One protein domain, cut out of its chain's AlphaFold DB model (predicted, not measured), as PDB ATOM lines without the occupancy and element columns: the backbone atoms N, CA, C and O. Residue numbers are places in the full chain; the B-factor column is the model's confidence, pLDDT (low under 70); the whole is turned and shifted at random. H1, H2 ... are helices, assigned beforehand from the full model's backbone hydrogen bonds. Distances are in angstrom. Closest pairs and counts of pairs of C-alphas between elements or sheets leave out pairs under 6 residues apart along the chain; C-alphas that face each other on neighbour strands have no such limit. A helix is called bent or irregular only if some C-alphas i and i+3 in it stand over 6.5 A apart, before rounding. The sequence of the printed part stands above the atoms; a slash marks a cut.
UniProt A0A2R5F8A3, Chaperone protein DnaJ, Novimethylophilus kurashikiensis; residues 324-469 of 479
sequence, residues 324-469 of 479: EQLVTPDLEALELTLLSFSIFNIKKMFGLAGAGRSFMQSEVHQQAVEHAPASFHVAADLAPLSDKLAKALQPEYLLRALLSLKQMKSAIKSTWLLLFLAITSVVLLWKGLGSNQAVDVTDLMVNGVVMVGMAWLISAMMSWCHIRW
ATOM      1  N   GLU A 324       6.355  22.176  28.857       91.00
ATOM      2  CA  GLU A 324       6.633  21.035  27.983       91.00
ATOM      3  C   GLU A 324       8.127  20.714  27.901       91.00
ATOM      4  O   GLU A 324       8.509  19.568  28.135       91.00
ATOM      5  N   GLN A 325       8.981  21.706  27.637       89.81
ATOM      6  CA  GLN A 325      10.434  21.518  27.559       89.81
ATOM      7  C   GLN A 325      10.999  20.951  28.868       89.81
ATOM      8  O   GLN A 325      11.810  20.026  28.849       89.81
ATOM      9  N   LEU A 326      10.507  21.436  30.012       89.12
ATOM     10  CA  LEU A 326      10.945  20.985  31.334       89.12
ATOM     11  C   LEU A 326      10.487  19.560  31.680       89.12
ATOM     12  O   LEU A 326      11.184  18.871  32.430       89.12
ATOM     13  N   VAL A 327       9.336  19.109  31.168       90.06
ATOM     14  CA  VAL A 327       8.787  17.771  31.462       90.06
ATOM     15  C   VAL A 327       9.064  16.728  30.375       90.06
ATOM     16  O   VAL A 327       8.935  15.531  30.635       90.06
ATOM     17  N   THR A 328       9.496  17.147  29.183       91.81
ATOM     18  CA  THR A 328       9.834  16.251  28.062       91.81
ATOM     19  C   THR A 328      10.844  15.162  28.429       91.81
ATOM     20  O   THR A 328      10.585  14.006  28.087       91.81
ATOM     21  N   PRO A 329      11.919  15.437  29.197       90.62
ATOM     22  CA  PRO A 329      12.847  14.390  29.621       90.62
ATOM     23  C   PRO A 329      12.176  13.249  30.403       90.62
ATOM     24  O   PRO A 329      12.585  12.092  30.294       90.62
ATOM     25  N   ASP A 330      11.121  13.544  31.172       88.75
ATOM     26  CA  ASP A 330      10.387  12.527  31.929       88.75
ATOM     27  C   ASP A 330       9.512  11.655  30.999       88.75
ATOM     28  O   ASP A 330       9.372  10.450  31.234       88.75
ATOM     29  N   LEU A 331       8.955  12.228  29.921       91.75
ATOM     30  CA  LEU A 331       8.245  11.470  28.882       91.75
ATOM     31  C   LEU A 331       9.203  10.588  28.077       91.75
ATOM     32  O   LEU A 331       8.910   9.413  27.859       91.75
ATOM     33  N   GLU A 332      10.357  11.114  27.674       92.75
ATOM     34  CA  GLU A 332      11.369  10.345  26.945       92.75
ATOM     35  C   GLU A 332      11.882   9.166  27.777       92.75
ATOM     36  O   GLU A 332      11.984   8.045  27.277       92.75
ATOM     37  N   ALA A 333      12.121   9.372  29.077       88.88
ATOM     38  CA  ALA A 333      12.486   8.293  29.992       88.88
ATOM     39  C   ALA A 333      11.398   7.200  30.069       88.88
ATOM     40  O   ALA A 333      11.714   6.003  30.111       88.88
ATOM     41  N   LEU A 334      10.117   7.587  30.057       89.75
ATOM     42  CA  LEU A 334       8.993   6.652  30.016       89.75
ATOM     43  C   LEU A 334       8.944   5.873  28.692       89.75
ATOM     44  O   LEU A 334       8.836   4.645  28.714       89.75
ATOM     45  N   GLU A 335       9.062   6.559  27.554       92.06
ATOM     46  CA  GLU A 335       9.054   5.956  26.215       92.06
ATOM     47  C   GLU A 335      10.229   4.985  26.016       92.06
ATOM     48  O   GLU A 335      10.029   3.851  25.578       92.06
ATOM     49  N   LEU A 336      11.443   5.364  26.426       89.75
ATOM     50  CA  LEU A 336      12.621   4.488  26.382       89.75
ATOM     51  C   LEU A 336      12.427   3.226  27.233       89.75
ATOM     52  O   LEU A 336      12.781   2.112  26.826       89.75
ATOM     53  N   THR A 337      11.817   3.375  28.411       86.69
ATOM     54  CA  THR A 337      11.526   2.234  29.285       86.69
ATOM     55  C   THR A 337      10.468   1.313  28.668       86.69
ATOM     56  O   THR A 337      10.611   0.091  28.756       86.69
ATOM     57  N   LEU A 338       9.459   1.870  27.988       86.50
ATOM     58  CA  LEU A 338       8.446   1.117  27.238       86.50
ATOM     59  C   LEU A 338       9.041   0.352  26.050       86.50
ATOM     60  O   LEU A 338       8.731  -0.825  25.882       86.50
ATOM     61  N   LEU A 339       9.925   0.969  25.262       85.69
ATOM     62  CA  LEU A 339      10.569   0.316  24.114       85.69
ATOM     63  C   LEU A 339      11.430  -0.878  24.533       85.69
ATOM     64  O   LEU A 339      11.468  -1.905  23.858       85.69
ATOM     65  N   SER A 340      12.111  -0.765  25.673       81.56
ATOM     66  CA  SER A 340      12.941  -1.849  26.200       81.56
ATOM     67  C   SER A 340      12.139  -2.941  26.925       81.56
ATOM     68  O   SER A 340      12.733  -3.933  27.372       81.56
ATOM     69  N   PHE A 341      10.820  -2.772  27.078       76.81
ATOM     70  CA  PHE A 341       9.970  -3.639  27.882       76.81
ATOM     71  C   PHE A 341       9.816  -5.035  27.269       76.81
ATOM     72  O   PHE A 341       9.611  -5.213  26.073       76.81
ATOM     73  N   SER A 342       9.872  -6.052  28.127       74.44
ATOM     74  CA  SER A 342       9.552  -7.430  27.768       74.44
ATOM     75  C   SER A 342       8.644  -8.012  28.838       74.44
ATOM     76  O   SER A 342       8.974  -7.960  30.025       74.44
ATOM     77  N   ILE A 343       7.528  -8.602  28.405       67.25
ATOM     78  CA  ILE A 343       6.502  -9.199  29.272       67.25
ATOM     79  C   ILE A 343       7.034 -10.305  30.197       67.25
ATOM     80  O   ILE A 343       6.389 -10.609  31.194       67.25
ATOM     81  N   PHE A 344       8.210 -10.871  29.910       64.62
ATOM     82  CA  PHE A 344       8.840 -11.931  30.704       64.62
ATOM     83  C   PHE A 344       9.871 -11.420  31.721       64.62
ATOM     84  O   PHE A 344      10.427 -12.210  32.481       64.62
ATOM     85  N   ASN A 345      10.156 -10.114  31.759       73.00
ATOM     86  CA  ASN A 345      11.201  -9.560  32.618       73.00
ATOM     87  C   ASN A 345      10.619  -8.710  33.760       73.00
ATOM     88  O   ASN A 345      10.376  -7.512  33.615       73.00
ATOM     89  N   ILE A 346      10.474  -9.333  34.935       66.44
ATOM     90  CA  ILE A 346       9.930  -8.703  36.152       66.44
ATOM     91  C   ILE A 346      10.743  -7.463  36.574       66.44
ATOM     92  O   ILE A 346      10.164  -6.469  37.007       66.44
ATOM     93  N   LYS A 347      12.075  -7.450  36.402       71.81
ATOM     94  CA  LYS A 347      12.899  -6.269  36.737       71.81
ATOM     95  C   LYS A 347      12.552  -5.067  35.855       71.81
ATOM     96  O   LYS A 347      12.446  -3.949  36.355       71.81
ATOM     97  N   LYS A 348      12.313  -5.298  34.561       73.81
ATOM     98  CA  LYS A 348      11.887  -4.245  33.625       73.81
ATOM     99  C   LYS A 348      10.471  -3.740  33.919       73.81
ATOM    100  O   LYS A 348      10.195  -2.569  33.693       73.81
ATOM    101  N   MET A 349       9.605  -4.577  34.492       68.94
ATOM    102  CA  MET A 349       8.282  -4.163  34.971       68.94
ATOM    103  C   MET A 349       8.363  -3.163  36.131       68.94
ATOM    104  O   MET A 349       7.681  -2.141  36.101       68.94
ATOM    105  N   PHE A 350       9.221  -3.415  37.125       72.75
ATOM    106  CA  PHE A 350       9.455  -2.454  38.208       72.75
ATOM    107  C   PHE A 350      10.092  -1.154  37.699       72.75
ATOM    108  O   PHE A 350       9.705  -0.079  38.153       72.75
ATOM    109  N   GLY A 351      11.002  -1.240  36.721       78.06
ATOM    110  CA  GLY A 351      11.559  -0.068  36.036       78.06
ATOM    111  C   GLY A 351      10.488   0.769  35.329       78.06
ATOM    112  O   GLY A 351      10.434   1.979  35.525       78.06
ATOM    113  N   LEU A 352       9.576   0.123  34.592       79.50
ATOM    114  CA  LEU A 352       8.457   0.787  33.914       79.50
ATOM    115  C   LEU A 352       7.505   1.474  34.900       79.50
ATOM    116  O   LEU A 352       7.087   2.607  34.679       79.50
ATOM    117  N   ALA A 353       7.206   0.814  36.018       77.00
ATOM    118  CA  ALA A 353       6.420   1.414  37.089       77.00
ATOM    119  C   ALA A 353       7.148   2.619  37.722       77.00
ATOM    120  O   ALA A 353       6.518   3.627  38.034       77.00
ATOM    121  N   GLY A 354       8.474   2.549  37.877       81.56
ATOM    122  CA  GLY A 354       9.306   3.664  38.334       81.56
ATOM    123  C   GLY A 354       9.261   4.868  37.391       81.56
ATOM    124  O   GLY A 354       8.959   5.970  37.838       81.56
ATOM    125  N   ALA A 355       9.465   4.649  36.090       84.00
ATOM    126  CA  ALA A 355       9.392   5.699  35.072       84.00
ATOM    127  C   ALA A 355       7.997   6.346  35.018       84.00
ATOM    128  O   ALA A 355       7.876   7.568  35.025       84.00
ATOM    129  N   GLY A 356       6.934   5.535  35.075       84.94
ATOM    130  CA  GLY A 356       5.562   6.037  35.163       84.94
ATOM    131  C   GLY A 356       5.304   6.857  36.430       84.94
ATOM    132  O   GLY A 356       4.548   7.825  36.393       84.94
ATOM    133  N   ARG A 357       5.948   6.519  37.556       83.50
ATOM    134  CA  ARG A 357       5.858   7.319  38.785       83.50
ATOM    135  C   ARG A 357       6.518   8.681  38.611       83.50
ATOM    136  O   ARG A 357       5.883   9.660  38.981       83.50
ATOM    137  N   SER A 358       7.736   8.734  38.072       83.75
ATOM    138  CA  SER A 358       8.441   9.996  37.810       83.75
ATOM    139  C   SER A 358       7.638  10.885  36.866       83.75
ATOM    140  O   SER A 358       7.381  12.037  37.193       83.75
ATOM    141  N   PHE A 359       7.115  10.317  35.775       87.56
ATOM    142  CA  PHE A 359       6.232  11.023  34.850       87.56
ATOM    143  C   PHE A 359       5.009  11.634  35.564       87.56
ATOM    144  O   PHE A 359       4.659  12.787  35.334       87.56
ATOM    145  N   MET A 360       4.376  10.900  36.484       86.94
ATOM    146  CA  MET A 360       3.192  11.376  37.214       86.94
ATOM    147  C   MET A 360       3.504  12.290  38.412       86.94
ATOM    148  O   MET A 360       2.569  12.675  39.116       86.94
ATOM    149  N   GLN A 361       4.768  12.644  38.681       85.19
ATOM    150  CA  GLN A 361       5.093  13.622  39.729       85.19
ATOM    151  C   GLN A 361       4.602  15.026  39.365       85.19
ATOM    152  O   GLN A 361       4.109  15.734  40.239       85.19
ATOM    153  N   SER A 362       4.671  15.392  38.086       84.50
ATOM    154  CA  SER A 362       4.240  16.699  37.590       84.50
ATOM    155  C   SER A 362       2.717  16.844  37.629       84.50
ATOM    156  O   SER A 362       1.990  16.023  37.056       84.50
ATOM    157  N   GLU A 363       2.208  17.916  38.250       86.69
ATOM    158  CA  GLU A 363       0.760  18.172  38.325       86.69
ATOM    159  C   GLU A 363       0.144  18.315  36.925       86.69
ATOM    160  O   GLU A 363      -0.957  17.821  36.681       86.69
ATOM    161  N   VAL A 364       0.876  18.903  35.970       87.62
ATOM    162  CA  VAL A 364       0.400  19.077  34.588       87.62
ATOM    163  C   VAL A 364       0.085  17.735  33.911       87.62
ATOM    164  O   VAL A 364      -0.931  17.610  33.228       87.62
ATOM    165  N   HIS A 365       0.874  16.688  34.176       89.94
ATOM    166  CA  HIS A 365       0.598  15.338  33.683       89.94
ATOM    167  C   HIS A 365      -0.613  14.715  34.378       89.94
ATOM    168  O   HIS A 365      -1.453  14.099  33.719       89.94
ATOM    169  N   GLN A 366      -0.754  14.904  35.692       89.25
ATOM    170  CA  GLN A 366      -1.933  14.435  36.427       89.25
ATOM    171  C   GLN A 366      -3.217  15.076  35.886       89.25
ATOM    172  O   GLN A 366      -4.198  14.373  35.629       89.25
ATOM    173  N   GLN A 367      -3.195  16.389  35.649       88.75
ATOM    174  CA  GLN A 367      -4.322  17.125  35.087       88.75
ATOM    175  C   GLN A 367      -4.621  16.710  33.642       88.75
ATOM    176  O   GLN A 367      -5.798  16.556  33.303       88.75
ATOM    177  N   ALA A 368      -3.593  16.483  32.814       90.19
ATOM    178  CA  ALA A 368      -3.750  15.979  31.449       90.19
ATOM    179  C   ALA A 368      -4.459  14.618  31.429       90.19
ATOM    180  O   ALA A 368      -5.385  14.413  30.648       90.19
ATOM    181  N   VAL A 369      -4.095  13.707  32.336       89.38
ATOM    182  CA  VAL A 369      -4.764  12.406  32.481       89.38
ATOM    183  C   VAL A 369      -6.197  12.547  33.003       89.38
ATOM    184  O   VAL A 369      -7.101  11.875  32.504       89.38
ATOM    185  N   GLU A 370      -6.425  13.388  34.015       88.19
ATOM    186  CA  GLU A 370      -7.744  13.559  34.647       88.19
ATOM    187  C   GLU A 370      -8.795  14.109  33.670       88.19
ATOM    188  O   GLU A 370      -9.974  13.723  33.722       88.19
ATOM    189  N   HIS A 371      -8.350  14.991  32.776       89.12
ATOM    190  CA  HIS A 371      -9.183  15.704  31.815       89.12
ATOM    191  C   HIS A 371      -9.086  15.169  30.385       89.12
ATOM    192  O   HIS A 371      -9.735  15.730  29.501       89.12
ATOM    193  N   ALA A 372      -8.331  14.092  30.156       89.00
ATOM    194  CA  ALA A 372      -8.248  13.457  28.850       89.00
ATOM    195  C   ALA A 372      -9.646  13.050  28.344       89.00
ATOM    196  O   ALA A 372     -10.448  12.503  29.118       89.00
ATOM    197  N   PRO A 373      -9.955  13.282  27.054       89.12
ATOM    198  CA  PRO A 373     -11.194  12.803  26.463       89.12
ATOM    199  C   PRO A 373     -11.231  11.269  26.465       89.12
ATOM    200  O   PRO A 373     -10.198  10.594  26.460       89.12
ATOM    201  N   ALA A 374     -12.439  10.701  26.460       84.38
ATOM    202  CA  ALA A 374     -12.617   9.247  26.467       84.38
ATOM    203  C   ALA A 374     -12.013   8.574  25.217       84.38
ATOM    204  O   ALA A 374     -11.513   7.454  25.298       84.38
ATOM    205  N   SER A 375     -12.032   9.273  24.081       84.75
ATOM    206  CA  SER A 375     -11.492   8.836  22.793       84.75
ATOM    207  C   SER A 375     -10.683   9.962  22.156       84.75
ATOM    208  O   SER A 375     -11.123  11.108  22.162       84.75
ATOM    209  N   PHE A 376      -9.518   9.620  21.614       89.38
ATOM    210  CA  PHE A 376      -8.626  10.509  20.871       89.38
ATOM    211  C   PHE A 376      -7.758   9.652  19.944       89.38
ATOM    212  O   PHE A 376      -7.357   8.544  20.322       89.38
ATOM    213  N   HIS A 377      -7.484  10.158  18.747       88.94
ATOM    214  CA  HIS A 377      -6.701   9.459  17.726       88.94
ATOM    215  C   HIS A 377      -5.617  10.340  17.115       88.94
ATOM    216  O   HIS A 377      -4.559   9.831  16.748       88.94
ATOM    217  N   VAL A 378      -5.864  11.647  17.030       92.12
ATOM    218  CA  VAL A 378      -4.940  12.621  16.445       92.12
ATOM    219  C   VAL A 378      -4.703  13.785  17.403       92.12
ATOM    220  O   VAL A 378      -5.489  14.018  18.318       92.12
ATOM    221  N   ALA A 379      -3.622  14.537  17.185       91.44
ATOM    222  CA  ALA A 379      -3.260  15.675  18.030       91.44
ATOM    223  C   ALA A 379      -4.381  16.733  18.074       91.44
ATOM    224  O   ALA A 379      -4.686  17.264  19.137       91.44
ATOM    225  N   ALA A 380      -5.079  16.959  16.955       91.38
ATOM    226  CA  ALA A 380      -6.191  17.910  16.873       91.38
ATOM    227  C   ALA A 380      -7.323  17.636  17.888       91.38
ATOM    228  O   ALA A 380      -7.928  18.582  18.389       91.38
ATOM    229  N   ASP A 381      -7.560  16.371  18.263       90.69
ATOM    230  CA  ASP A 381      -8.577  15.999  19.260       90.69
ATOM    231  C   ASP A 381      -8.242  16.536  20.666       90.69
ATOM    232  O   ASP A 381      -9.113  16.636  21.533       90.69
ATOM    233  N   LEU A 382      -6.970  16.869  20.909       92.25
ATOM    234  CA  LEU A 382      -6.430  17.293  22.199       92.25
ATOM    235  C   LEU A 382      -6.197  18.807  22.287       92.25
ATOM    236  O   LEU A 382      -5.816  19.287  23.354       92.25
ATOM    237  N   ALA A 383      -6.487  19.575  21.230       90.00
ATOM    238  CA  ALA A 383      -6.400  21.037  21.268       90.00
ATOM    239  C   ALA A 383      -7.228  21.664  22.415       90.00
ATOM    240  O   ALA A 383      -6.660  22.447  23.179       90.00
ATOM    241  N   PRO A 384      -8.489  21.246  22.678       90.44
ATOM    242  CA  PRO A 384      -9.257  21.782  23.808       90.44
ATOM    243  C   PRO A 384      -8.642  21.456  25.178       90.44
ATOM    244  O   PRO A 384      -8.812  22.204  26.142       90.44
ATOM    245  N   LEU A 385      -7.938  20.322  25.290       90.69
ATOM    246  CA  LEU A 385      -7.227  19.948  26.512       90.69
ATOM    247  C   LEU A 385      -5.973  20.810  26.700       90.69
ATOM    248  O   LEU A 385      -5.728  21.267  27.814       90.69
ATOM    249  N   SER A 386      -5.220  21.064  25.627       90.38
ATOM    250  CA  SER A 386      -4.075  21.983  25.638       90.38
ATOM    251  C   SER A 386      -4.498  23.389  26.083       90.38
ATOM    252  O   SER A 386      -3.929  23.930  27.033       90.38
ATOM    253  N   ASP A 387      -5.585  23.929  25.519       87.31
ATOM    254  CA  ASP A 387      -6.149  25.226  25.924       87.31
ATOM    255  C   ASP A 387      -6.570  25.246  27.404       87.31
ATOM    256  O   ASP A 387      -6.367  26.232  28.124       87.31
ATOM    257  N   LYS A 388      -7.129  24.135  27.902       86.69
ATOM    258  CA  LYS A 388      -7.506  23.994  29.314       86.69
ATOM    259  C   LYS A 388      -6.293  24.023  30.247       86.69
ATOM    260  O   LYS A 388      -6.397  24.577  31.342       86.69
ATOM    261  N   LEU A 389      -5.159  23.488  29.801       88.44
ATOM    262  CA  LEU A 389      -3.876  23.486  30.508       88.44
ATOM    263  C   LEU A 389      -3.044  24.755  30.246       88.44
ATOM    264  O   LEU A 389      -1.833  24.737  30.444       88.44
ATOM    265  N   ALA A 390      -3.670  25.852  29.800       85.88
ATOM    266  CA  ALA A 390      -2.991  27.115  29.491       85.88
ATOM    267  C   ALA A 390      -1.847  26.954  28.473       85.88
ATOM    268  O   ALA A 390      -0.801  27.582  28.622       85.88
ATOM    269  N   LYS A 391      -2.024  26.059  27.487       86.75
ATOM    270  CA  LYS A 391      -1.019  25.691  26.475       86.75
ATOM    271  C   LYS A 391       0.318  25.202  27.035       86.75
ATOM    272  O   LYS A 391       1.279  25.085  26.289       86.75
ATOM    273  N   ALA A 392       0.363  24.823  28.312       87.81
ATOM    274  CA  ALA A 392       1.571  24.301  28.944       87.81
ATOM    275  C   ALA A 392       2.122  23.045  28.251       87.81
ATOM    276  O   ALA A 392       3.313  22.775  28.358       87.81
ATOM    277  N   LEU A 393       1.252  22.278  27.579       91.69
ATOM    278  CA  LEU A 393       1.595  21.101  26.783       91.69
ATOM    279  C   LEU A 393       0.917  21.200  25.413       91.69
ATOM    280  O   LEU A 393      -0.308  21.368  25.342       91.69
ATOM    281  N   GLN A 394       1.682  21.051  24.336       92.81
ATOM    282  CA  GLN A 394       1.168  21.043  22.972       92.81
ATOM    283  C   GLN A 394       0.342  19.776  22.685       92.81
ATOM    284  O   GLN A 394       0.538  18.731  23.323       92.81
ATOM    285  N   PRO A 395      -0.602  19.827  21.727       93.81
ATOM    286  CA  PRO A 395      -1.439  18.675  21.395       93.81
ATOM    287  C   PRO A 395      -0.642  17.433  20.956       93.81
ATOM    288  O   PRO A 395      -1.032  16.305  21.265       93.81
ATOM    289  N   GLU A 396       0.496  17.621  20.289       93.75
ATOM    290  CA  GLU A 396       1.418  16.564  19.864       93.75
ATOM    291  C   GLU A 396       2.068  15.871  21.065       93.75
ATOM    292  O   GLU A 396       2.109  14.637  21.134       93.75
ATOM    293  N   TYR A 397       2.524  16.658  22.042       94.50
ATOM    294  CA  TYR A 397       3.053  16.147  23.299       94.50
ATOM    295  C   TYR A 397       1.987  15.362  24.065       94.50
ATOM    296  O   TYR A 397       2.221  14.226  24.483       94.50
ATOM    297  N   LEU A 398       0.786  15.934  24.208       93.81
ATOM    298  CA  LEU A 398      -0.335  15.293  24.897       93.81
ATOM    299  C   LEU A 398      -0.702  13.953  24.253       93.81
ATOM    300  O   LEU A 398      -0.957  12.981  24.967       93.81
ATOM    301  N   LEU A 399      -0.695  13.878  22.919       94.75
ATOM    302  CA  LEU A 399      -0.960  12.637  22.199       94.75
ATOM    303  C   LEU A 399       0.072  11.565  22.559       94.75
ATOM    304  O   LEU A 399      -0.311  10.460  22.949       94.75
ATOM    305  N   ARG A 400       1.368  11.896  22.481       95.00
ATOM    306  CA  ARG A 400       2.460  10.979  22.847       95.00
ATOM    307  C   ARG A 400       2.348  10.530  24.299       95.00
ATOM    308  O   ARG A 400       2.314   9.331  24.566       95.00
ATOM    309  N   ALA A 401       2.191  11.471  25.224       93.25
ATOM    310  CA  ALA A 401       2.059  11.197  26.649       93.25
ATOM    311  C   ALA A 401       0.894  10.242  26.960       93.25
ATOM    312  O   ALA A 401       1.072   9.218  27.627       93.25
ATOM    313  N   LEU A 402      -0.306  10.532  26.448       92.75
ATOM    314  CA  LEU A 402      -1.491   9.720  26.717       92.75
ATOM    315  C   LEU A 402      -1.423   8.341  26.040       92.75
ATOM    316  O   LEU A 402      -1.890   7.355  26.622       92.75
ATOM    317  N   LEU A 403      -0.824   8.238  24.847       91.50
ATOM    318  CA  LEU A 403      -0.579   6.953  24.187       91.50
ATOM    319  C   LEU A 403       0.445   6.108  24.953       91.50
ATOM    320  O   LEU A 403       0.180   4.929  25.197       91.50
ATOM    321  N   SER A 404       1.549   6.700  25.408       91.19
ATOM    322  CA  SER A 404       2.563   6.030  26.230       91.19
ATOM    323  C   SER A 404       1.963   5.497  27.534       91.19
ATOM    324  O   SER A 404       2.203   4.350  27.913       91.19
ATOM    325  N   LEU A 405       1.064   6.249  28.178       89.25
ATOM    326  CA  LEU A 405       0.330   5.764  29.352       89.25
ATOM    327  C   LEU A 405      -0.663   4.639  29.027       89.25
ATOM    328  O   LEU A 405      -0.782   3.688  29.806       89.25
ATOM    329  N   LYS A 406      -1.370   4.703  27.888       87.81
ATOM    330  CA  LYS A 406      -2.242   3.605  27.428       87.81
ATOM    331  C   LYS A 406      -1.432   2.330  27.183       87.81
ATOM    332  O   LYS A 406      -1.829   1.255  27.646       87.81
ATOM    333  N   GLN A 407      -0.283   2.448  26.521       87.62
ATOM    334  CA  GLN A 407       0.639   1.337  26.293       87.62
ATOM    335  C   GLN A 407       1.178   0.777  27.610       87.62
ATOM    336  O   GLN A 407       1.101  -0.431  27.824       87.62
ATOM    337  N   MET A 408       1.613   1.634  28.537       86.19
ATOM    338  CA  MET A 408       2.066   1.231  29.870       86.19
ATOM    339  C   MET A 408       0.984   0.452  30.627       86.19
ATOM    340  O   MET A 408       1.248  -0.627  31.161       86.19
ATOM    341  N   LYS A 409      -0.256   0.955  30.643       83.56
ATOM    342  CA  LYS A 409      -1.396   0.287  31.290       83.56
ATOM    343  C   LYS A 409      -1.651  -1.097  30.689       83.56
ATOM    344  O   LYS A 409      -1.883  -2.051  31.432       83.56
ATOM    345  N   SER A 410      -1.592  -1.211  29.362       83.12
ATOM    346  CA  SER A 410      -1.747  -2.485  28.652       83.12
ATOM    347  C   SER A 410      -0.609  -3.465  28.966       83.12
ATOM    348  O   SER A 410      -0.865  -4.615  29.323       83.12
ATOM    349  N   ALA A 411       0.639  -2.991  28.927       80.94
ATOM    350  CA  ALA A 411       1.839  -3.766  29.225       80.94
ATOM    351  C   ALA A 411       1.810  -4.340  30.648       80.94
ATOM    352  O   ALA A 411       1.972  -5.545  30.840       80.94
ATOM    353  N   ILE A 412       1.501  -3.500  31.642       76.19
ATOM    354  CA  ILE A 412       1.376  -3.914  33.044       76.19
ATOM    355  C   ILE A 412       0.261  -4.957  33.197       76.19
ATOM    356  O   ILE A 412       0.480  -5.995  33.822       76.19
ATOM    357  N   LYS A 413      -0.916  -4.725  32.599       78.44
ATOM    358  CA  LYS A 413      -2.047  -5.665  32.663       78.44
ATOM    359  C   LYS A 413      -1.695  -7.027  32.056       78.44
ATOM    360  O   LYS A 413      -2.000  -8.054  32.658       78.44
ATOM    361  N   SER A 414      -1.053  -7.036  30.888       77.81
ATOM    362  CA  SER A 414      -0.643  -8.257  30.186       77.81
ATOM    363  C   SER A 414       0.370  -9.067  30.998       77.81
ATOM    364  O   SER A 414       0.200 -10.270  31.190       77.81
ATOM    365  N   THR A 415       1.375  -8.408  31.577       73.62
ATOM    366  CA  THR A 415       2.377  -9.088  32.408       73.62
ATOM    367  C   THR A 415       1.786  -9.649  33.696       73.62
ATOM    368  O   THR A 415       2.132 -10.764  34.075       73.62
ATOM    369  N   TRP A 416       0.851  -8.947  34.345       70.94
ATOM    370  CA  TRP A 416       0.138  -9.505  35.500       70.94
ATOM    371  C   TRP A 416      -0.721 -10.716  35.132       70.94
ATOM    372  O   TRP A 416      -0.768 -11.675  35.900       70.94
ATOM    373  N   LEU A 417      -1.358 -10.710  33.957       78.69
ATOM    374  CA  LEU A 417      -2.117 -11.858  33.460       78.69
ATOM    375  C   LEU A 417      -1.205 -13.074  33.223       78.69
ATOM    376  O   LEU A 417      -1.550 -14.186  33.611       78.69
ATOM    377  N   LEU A 418      -0.021 -12.863  32.645       76.50
ATOM    378  CA  LEU A 418       0.967 -13.926  32.436       76.50
ATOM    379  C   LEU A 418       1.556 -14.446  33.746       76.50
ATOM    380  O   LEU A 418       1.728 -15.650  33.895       76.50
ATOM    381  N   LEU A 419       1.830 -13.562  34.707       74.56
ATOM    382  CA  LEU A 419       2.323 -13.947  36.027       74.56
ATOM    383  C   LEU A 419       1.260 -14.745  36.795       74.56
ATOM    384  O   LEU A 419       1.584 -15.755  37.413       74.56
ATOM    385  N   PHE A 420      -0.014 -14.360  36.677       75.69
ATOM    386  CA  PHE A 420      -1.137 -15.146  37.186       75.69
ATOM    387  C   PHE A 420      -1.188 -16.534  36.532       75.69
ATOM    388  O   PHE A 420      -1.209 -17.536  37.242       75.69
ATOM    389  N   LEU A 421      -1.114 -16.612  35.197       77.00
ATOM    390  CA  LEU A 421      -1.102 -17.887  34.470       77.00
ATOM    391  C   LEU A 421       0.093 -18.772  34.863       77.00
ATOM    392  O   LEU A 421      -0.092 -19.965  35.100       77.00
ATOM    393  N   ALA A 422       1.293 -18.204  35.004       76.69
ATOM    394  CA  ALA A 422       2.500 -18.927  35.406       76.69
ATOM    395  C   ALA A 422       2.416 -19.467  36.844       76.69
ATOM    396  O   ALA A 422       2.794 -20.607  37.100       76.69
ATOM    397  N   ILE A 423       1.876 -18.687  37.787       76.50
ATOM    398  CA  ILE A 423       1.643 -19.170  39.155       76.50
ATOM    399  C   ILE A 423       0.612 -20.304  39.136       76.50
ATOM    400  O   ILE A 423       0.840 -21.347  39.748       76.50
ATOM    401  N   THR A 424      -0.491 -20.146  38.396       74.50
ATOM    402  CA  THR A 424      -1.512 -21.201  38.308       74.50
ATOM    403  C   THR A 424      -0.981 -22.483  37.666       74.50
ATOM    404  O   THR A 424      -1.316 -23.569  38.133       74.50
ATOM    405  N   SER A 425      -0.110 -22.394  36.654       74.38
ATOM    406  CA  SER A 425       0.470 -23.574  36.005       74.38
ATOM    407  C   SER A 425       1.488 -24.291  36.893       74.38
ATOM    408  O   SER A 425       1.473 -25.518  36.937       74.38
ATOM    409  N   VAL A 426       2.310 -23.564  37.662       77.50
ATOM    410  CA  VAL A 426       3.224 -24.156  38.657       77.50
ATOM    411  C   VAL A 426       2.443 -24.880  39.755       77.50
ATOM    412  O   VAL A 426       2.791 -26.008  40.097       77.50
ATOM    413  N   VAL A 427       1.355 -24.291  40.261       72.69
ATOM    414  CA  VAL A 427       0.483 -24.936  41.262       72.69
ATOM    415  C   VAL A 427      -0.158 -26.214  40.706       72.69
ATOM    416  O   VAL A 427      -0.211 -27.229  41.402       72.69
ATOM    417  N   LEU A 428      -0.608 -26.200  39.446       69.44
ATOM    418  CA  LEU A 428      -1.168 -27.381  38.779       69.44
ATOM    419  C   LEU A 428      -0.113 -28.473  38.529       69.44
ATOM    420  O   LEU A 428      -0.389 -29.648  38.763       69.44
ATOM    421  N   LEU A 429       1.102 -28.105  38.109       68.19
ATOM    422  CA  LEU A 429       2.216 -29.040  37.895       68.19
ATOM    423  C   LEU A 429       2.707 -29.672  39.203       68.19
ATOM    424  O   LEU A 429       2.974 -30.871  39.234       68.19
ATOM    425  N   TRP A 430       2.774 -28.899  40.290       68.44
ATOM    426  CA  TRP A 430       3.157 -29.408  41.609       68.44
ATOM    427  C   TRP A 430       2.166 -30.466  42.120       68.44
ATOM    428  O   TRP A 430       2.571 -31.455  42.724       68.44
ATOM    429  N   LYS A 431       0.877 -30.322  41.783       58.38
ATOM    430  CA  LYS A 431      -0.143 -31.347  42.046       58.38
ATOM    431  C   LYS A 431      -0.029 -32.569  41.131       58.38
ATOM    432  O   LYS A 431      -0.198 -33.686  41.606       58.38
ATOM    433  N   GLY A 432       0.286 -32.379  39.849       58.75
ATOM    434  CA  GLY A 432       0.402 -33.477  38.878       58.75
ATOM    435  C   GLY A 432       1.586 -34.425  39.117       58.75
ATOM    436  O   GLY A 432       1.506 -35.596  38.766       58.75
ATOM    437  N   LEU A 433       2.665 -33.944  39.741       54.47
ATOM    438  CA  LEU A 433       3.857 -34.747  40.060       54.47
ATOM    439  C   LEU A 433       3.809 -35.407  41.452       54.47
ATOM    440  O   LEU A 433       4.659 -36.242  41.750       54.47
ATOM    441  N   GLY A 434       2.837 -35.046  42.300       53.34
ATOM    442  CA  GLY A 434       2.811 -35.418  43.718       53.34
ATOM    443  C   GLY A 434       1.836 -36.525  44.135       53.34
ATOM    444  O   GLY A 434       1.945 -37.000  45.261       53.34
ATOM    445  N   SER A 435       0.892 -36.963  43.295       51.31
ATOM    446  CA  SER A 435      -0.127 -37.929  43.738       51.31
ATOM    447  C   SER A 435      -0.479 -38.985  42.690       51.31
ATOM    448  O   SER A 435      -1.295 -38.753  41.803       51.31
ATOM    449  N   ASN A 436       0.055 -40.193  42.877       51.69
ATOM    450  CA  ASN A 436      -0.530 -41.441  42.366       51.69
ATOM    451  C   ASN A 436      -1.529 -42.050  43.380       51.69
ATOM    452  O   ASN A 436      -1.750 -43.259  43.399       51.69
ATOM    453  N   GLN A 437      -2.124 -41.230  44.253       55.41
ATOM    454  CA  GLN A 437      -3.156 -41.655  45.201       55.41
ATOM    455  C   GLN A 437      -4.450 -40.869  44.985       55.41
ATOM    456  O   GLN A 437      -4.420 -39.698  44.610       55.41
ATOM    457  N   ALA A 438      -5.573 -41.565  45.176       50.31
ATOM    458  CA  ALA A 438      -6.927 -41.065  44.973       50.31
ATOM    459  C   ALA A 438      -7.147 -39.731  45.702       50.31
ATOM    460  O   ALA A 438      -6.904 -39.620  46.901       50.31
ATOM    461  N   VAL A 439      -7.598 -38.725  44.954       50.25
ATOM    462  CA  VAL A 439      -7.863 -37.376  45.463       50.25
ATOM    463  C   VAL A 439      -9.112 -37.415  46.346       50.25
ATOM    464  O   VAL A 439     -10.206 -37.687  45.853       50.25
ATOM    465  N   ASP A 440      -8.946 -37.144  47.642       49.25
ATOM    466  CA  ASP A 440     -10.041 -37.008  48.603       49.25
ATOM    467  C   ASP A 440     -10.771 -35.660  48.404       49.25
ATOM    468  O   ASP A 440     -10.170 -34.628  48.090       49.25
ATOM    469  N   VAL A 441     -12.096 -35.652  48.562       52.41
ATOM    470  CA  VAL A 441     -12.981 -34.505  48.255       52.41
ATOM    471  C   VAL A 441     -12.707 -33.312  49.186       52.41
ATOM    472  O   VAL A 441     -12.925 -32.153  48.823       52.41
ATOM    473  N   THR A 442     -12.167 -33.585  50.372       52.69
ATOM    474  CA  THR A 442     -11.745 -32.596  51.374       52.69
ATOM    475  C   THR A 442     -10.544 -31.765  50.906       52.69
ATOM    476  O   THR A 442     -10.509 -30.550  51.128       52.69
ATOM    477  N   ASP A 443      -9.626 -32.368  50.149       49.94
ATOM    478  CA  ASP A 443      -8.466 -31.688  49.567       49.94
ATOM    479  C   ASP A 443      -8.877 -30.718  48.448       49.94
ATOM    480  O   ASP A 443      -8.245 -29.678  48.239       49.94
ATOM    481  N   LEU A 444      -9.983 -30.988  47.746       47.91
ATOM    482  CA  LEU A 444     -10.519 -30.080  46.728       47.91
ATOM    483  C   LEU A 444     -11.081 -28.786  47.344       47.91
ATOM    484  O   LEU A 444     -10.918 -27.710  46.765       47.91
ATOM    485  N   MET A 445     -11.699 -28.865  48.529       46.44
ATOM    486  CA  MET A 445     -12.287 -27.704  49.208       46.44
ATOM    487  C   MET A 445     -11.240 -26.800  49.862       46.44
ATOM    488  O   MET A 445     -11.296 -25.584  49.682       46.44
ATOM    489  N   VAL A 446     -10.238 -27.365  50.545       53.38
ATOM    490  CA  VAL A 446      -9.146 -26.574  51.148       53.38
ATOM    491  C   VAL A 446      -8.321 -25.879  50.061       53.38
ATOM    492  O   VAL A 446      -8.000 -24.695  50.167       53.38
ATOM    493  N   ASN A 447      -8.060 -26.565  48.947       47.53
ATOM    494  CA  ASN A 447      -7.323 -25.983  47.829       47.53
ATOM    495  C   ASN A 447      -8.154 -24.997  46.993       47.53
ATOM    496  O   ASN A 447      -7.593 -24.044  46.453       47.53
ATOM    497  N   GLY A 448      -9.478 -25.173  46.919       54.25
ATOM    498  CA  GLY A 448     -10.391 -24.166  46.378       54.25
ATOM    499  C   GLY A 448     -10.321 -22.863  47.176       54.25
ATOM    500  O   GLY A 448     -10.223 -21.791  46.587       54.25
ATOM    501  N   VAL A 449     -10.248 -22.950  48.509       55.25
ATOM    502  CA  VAL A 449     -10.066 -21.788  49.394       55.25
ATOM    503  C   VAL A 449      -8.685 -21.145  49.227       55.25
ATOM    504  O   VAL A 449      -8.601 -19.921  49.229       55.25
ATOM    505  N   VAL A 450      -7.611 -21.912  49.004       55.56
ATOM    506  CA  VAL A 450      -6.270 -21.351  48.729       55.56
ATOM    507  C   VAL A 450      -6.195 -20.694  47.348       55.56
ATOM    508  O   VAL A 450      -5.619 -19.619  47.224       55.56
ATOM    509  N   MET A 451      -6.808 -21.275  46.313       52.41
ATOM    510  CA  MET A 451      -6.862 -20.682  44.967       52.41
ATOM    511  C   MET A 451      -7.748 -19.435  44.932       52.41
ATOM    512  O   MET A 451      -7.357 -18.434  44.342       52.41
ATOM    513  N   VAL A 452      -8.901 -19.456  45.608       56.72
ATOM    514  CA  VAL A 452      -9.756 -18.272  45.781       56.72
ATOM    515  C   VAL A 452      -9.064 -17.240  46.668       56.72
ATOM    516  O   VAL A 452      -9.133 -16.059  46.365       56.72
ATOM    517  N   GLY A 453      -8.333 -17.661  47.699       57.09
ATOM    518  CA  GLY A 453      -7.555 -16.796  48.585       57.09
ATOM    519  C   GLY A 453      -6.364 -16.142  47.888       57.09
ATOM    520  O   GLY A 453      -6.154 -14.948  48.061       57.09
ATOM    521  N   MET A 454      -5.632 -16.867  47.037       53.94
ATOM    522  CA  MET A 454      -4.581 -16.305  46.183       53.94
ATOM    523  C   MET A 454      -5.164 -15.454  45.063       53.94
ATOM    524  O   MET A 454      -4.630 -14.389  44.799       53.94
ATOM    525  N   ALA A 455      -6.267 -15.851  44.429       52.81
ATOM    526  CA  ALA A 455      -6.949 -15.011  43.448       52.81
ATOM    527  C   ALA A 455      -7.509 -13.739  44.099       52.81
ATOM    528  O   ALA A 455      -7.467 -12.682  43.484       52.81
ATOM    529  N   TRP A 456      -7.965 -13.806  45.351       58.12
ATOM    530  CA  TRP A 456      -8.411 -12.657  46.134       58.12
ATOM    531  C   TRP A 456      -7.239 -11.821  46.634       58.12
ATOM    532  O   TRP A 456      -7.350 -10.613  46.587       58.12
ATOM    533  N   LEU A 457      -6.097 -12.403  47.018       51.47
ATOM    534  CA  LEU A 457      -4.864 -11.679  47.356       51.47
ATOM    535  C   LEU A 457      -4.226 -11.039  46.130       51.47
ATOM    536  O   LEU A 457      -3.756  -9.918  46.220       51.47
ATOM    537  N   ILE A 458      -4.245 -11.702  44.976       52.38
ATOM    538  CA  ILE A 458      -3.778 -11.158  43.702       52.38
ATOM    539  C   ILE A 458      -4.770 -10.110  43.210       52.38
ATOM    540  O   ILE A 458      -4.332  -9.064  42.773       52.38
ATOM    541  N   SER A 459      -6.081 -10.313  43.342       49.00
ATOM    542  CA  SER A 459      -7.096  -9.289  43.060       49.00
ATOM    543  C   SER A 459      -7.007  -8.128  44.053       49.00
ATOM    544  O   SER A 459      -7.138  -6.981  43.657       49.00
ATOM    545  N   ALA A 460      -6.681  -8.383  45.320       49.56
ATOM    546  CA  ALA A 460      -6.461  -7.381  46.356       49.56
ATOM    547  C   ALA A 460      -5.113  -6.684  46.194       49.56
ATOM    548  O   ALA A 460      -5.046  -5.515  46.523       49.56
ATOM    549  N   MET A 461      -4.083  -7.327  45.635       46.09
ATOM    550  CA  MET A 461      -2.810  -6.723  45.222       46.09
ATOM    551  C   MET A 461      -2.962  -5.966  43.906       46.09
ATOM    552  O   MET A 461      -2.402  -4.888  43.777       46.09
ATOM    553  N   MET A 462      -3.762  -6.462  42.960       44.41
ATOM    554  CA  MET A 462      -4.204  -5.723  41.778       44.41
ATOM    555  C   MET A 462      -4.985  -4.499  42.231       44.41
ATOM    556  O   MET A 462      -4.746  -3.427  41.706       44.41
ATOM    557  N   SER A 463      -5.843  -4.632  43.243       41.50
ATOM    558  CA  SER A 463      -6.613  -3.551  43.846       41.50
ATOM    559  C   SER A 463      -5.711  -2.624  44.661       41.50
ATOM    560  O   SER A 463      -5.808  -1.431  44.487       41.50
ATOM    561  N   TRP A 464      -4.737  -3.094  45.442       36.66
ATOM    562  CA  TRP A 464      -3.796  -2.250  46.198       36.66
ATOM    563  C   TRP A 464      -2.815  -1.508  45.285       36.66
ATOM    564  O   TRP A 464      -2.562  -0.321  45.489       36.66
ATOM    565  N   CYS A 465      -2.321  -2.166  44.236       38.97
ATOM    566  CA  CYS A 465      -1.534  -1.534  43.184       38.97
ATOM    567  C   CYS A 465      -2.399  -0.630  42.288       38.97
ATOM    568  O   CYS A 465      -1.895   0.385  41.834       38.97
ATOM    569  N   HIS A 466      -3.693  -0.906  42.083       40.78
ATOM    570  CA  HIS A 466      -4.617   0.014  41.397       40.78
ATOM    571  C   HIS A 466      -5.129   1.164  42.284       40.78
ATOM    572  O   HIS A 466      -5.507   2.200  41.742       40.78
ATOM    573  N   ILE A 467      -5.178   1.001  43.611       35.78
ATOM    574  CA  ILE A 467      -5.811   1.931  44.568       35.78
ATOM    575  C   ILE A 467      -4.792   2.894  45.174       35.78
ATOM    576  O   ILE A 467      -5.168   3.999  45.557       35.78
ATOM    577  N   ARG A 468      -3.505   2.528  45.235       33.47
ATOM    578  CA  ARG A 468      -2.466   3.398  45.811       33.47
ATOM    579  C   ARG A 468      -1.452   3.949  44.817       33.47
ATOM    580  O   ARG A 468      -0.580   4.717  45.214       33.47
ATOM    581  N   TRP A 469      -1.575   3.607  43.538       44.03
ATOM    582  CA  TRP A 469      -0.778   4.241  42.498       44.03
ATOM    583  C   TRP A 469      -1.478   5.494  41.981       44.03
ATOM    584  O   TRP A 469      -2.562   5.410  41.413       44.03
TER     585      TRP A 469
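This is residues 324 to 469 of the 479 residues of the protein "Chaperone protein DnaJ" of Novimethylophilus kurashikiensis (UniProt A0A2R5F8A3). One very long helix, H5, makes the long axis of a loose rod; the helical hairpin of H1 and H2 packs on its first half, and the short helices H3 and H4 gather round its beginning. Past the far end of H5 the chain folds back through a loop, and H6 returns along H5 with a gap between them; residues 428 to 450, the turn with its neighbouring helix ends, stick out free. The printed part has 146 residues with six named helices, H1 to H6 in chain order, and no named strand; the class is all helix. It is loose, with a radius of gyration of the C-alphas of 21.0 A, and spans 70 by 26 by 25 A.

H1, residues 324 to 339, has a kink of 27 degrees near residue 331. It forms a hairpin with H2, residues 346 to 359: they touch at a shallow tilt of 13 degrees, opposite ways, and their closest C-alphas, those of Leu 334 and Ala 355, are 5.2 A apart. H3, residues 363 to 371, is close to H2 but not clearly touching, about perpendicular at 83 degrees; the closest C-alphas, of Phe 359 and His 365, are 7.2 A apart. H4, residues 379 to 388, is close to H3 but not clearly touching, at a steep tilt of 65 degrees, with the C-alphas of His 371 and Leu 385 closest at 7.1 A. H5, residues 395 to 432, is the hub, touching three helices. With residues 395 to 399 alone it touches H4, about perpendicular at 74 degrees; the C-alphas of Ala 379 and Pro 395 are closest, at 4.9 A. With residues 397 to 408 alone it touches H1, the same way at a shallow tilt of 30 degrees, closest at the C-alphas of Glu 335 and Ser 404, 6.5 A. With residues 405 to 412 alone it touches H2, opposite ways at a shallow tilt of 28 degrees, closest at the C-alphas of Met 349 and Ile 412, 7.2 A. H1, H2 and H5 form an up and down bundle, each helix running against the one before it. H6, residues 441 to 468, touches no helix; it and H5 are near each other, 8.1 A at the closest C-alphas. Every O i to N i+4 pair is within hydrogen-bond range in H2, H3 and H5, against 10 of 12 in H1, 3 of 6 in H4 and 23 of 24 in H6.

H1 begins at C-alpha 324, (6.633, 21.035, 27.983), and is 21.4 A long; H2 is 20.1 A. H1 and H4 are irregular: C-alphas 326 and 329 are 7.1 A apart, and C-alphas 381 and 384 are 7.4 A apart. H5 runs 55.0 A to C-alpha 432 at (0.402, -33.477, 38.878). H6 runs 39.4 A and ends at C-alpha 468, (-2.466, 3.398, 45.811).

The two C-alphas farthest apart, of Ala 390 and Gln 437, are 70.5 A apart. The printed part has no cut; the link from H2 to H3 is tight and the other four are short. Mean pLDDT of the printed part is 75.1, with residues 343 to 344, 346, 349 and 428 to 469 under 70.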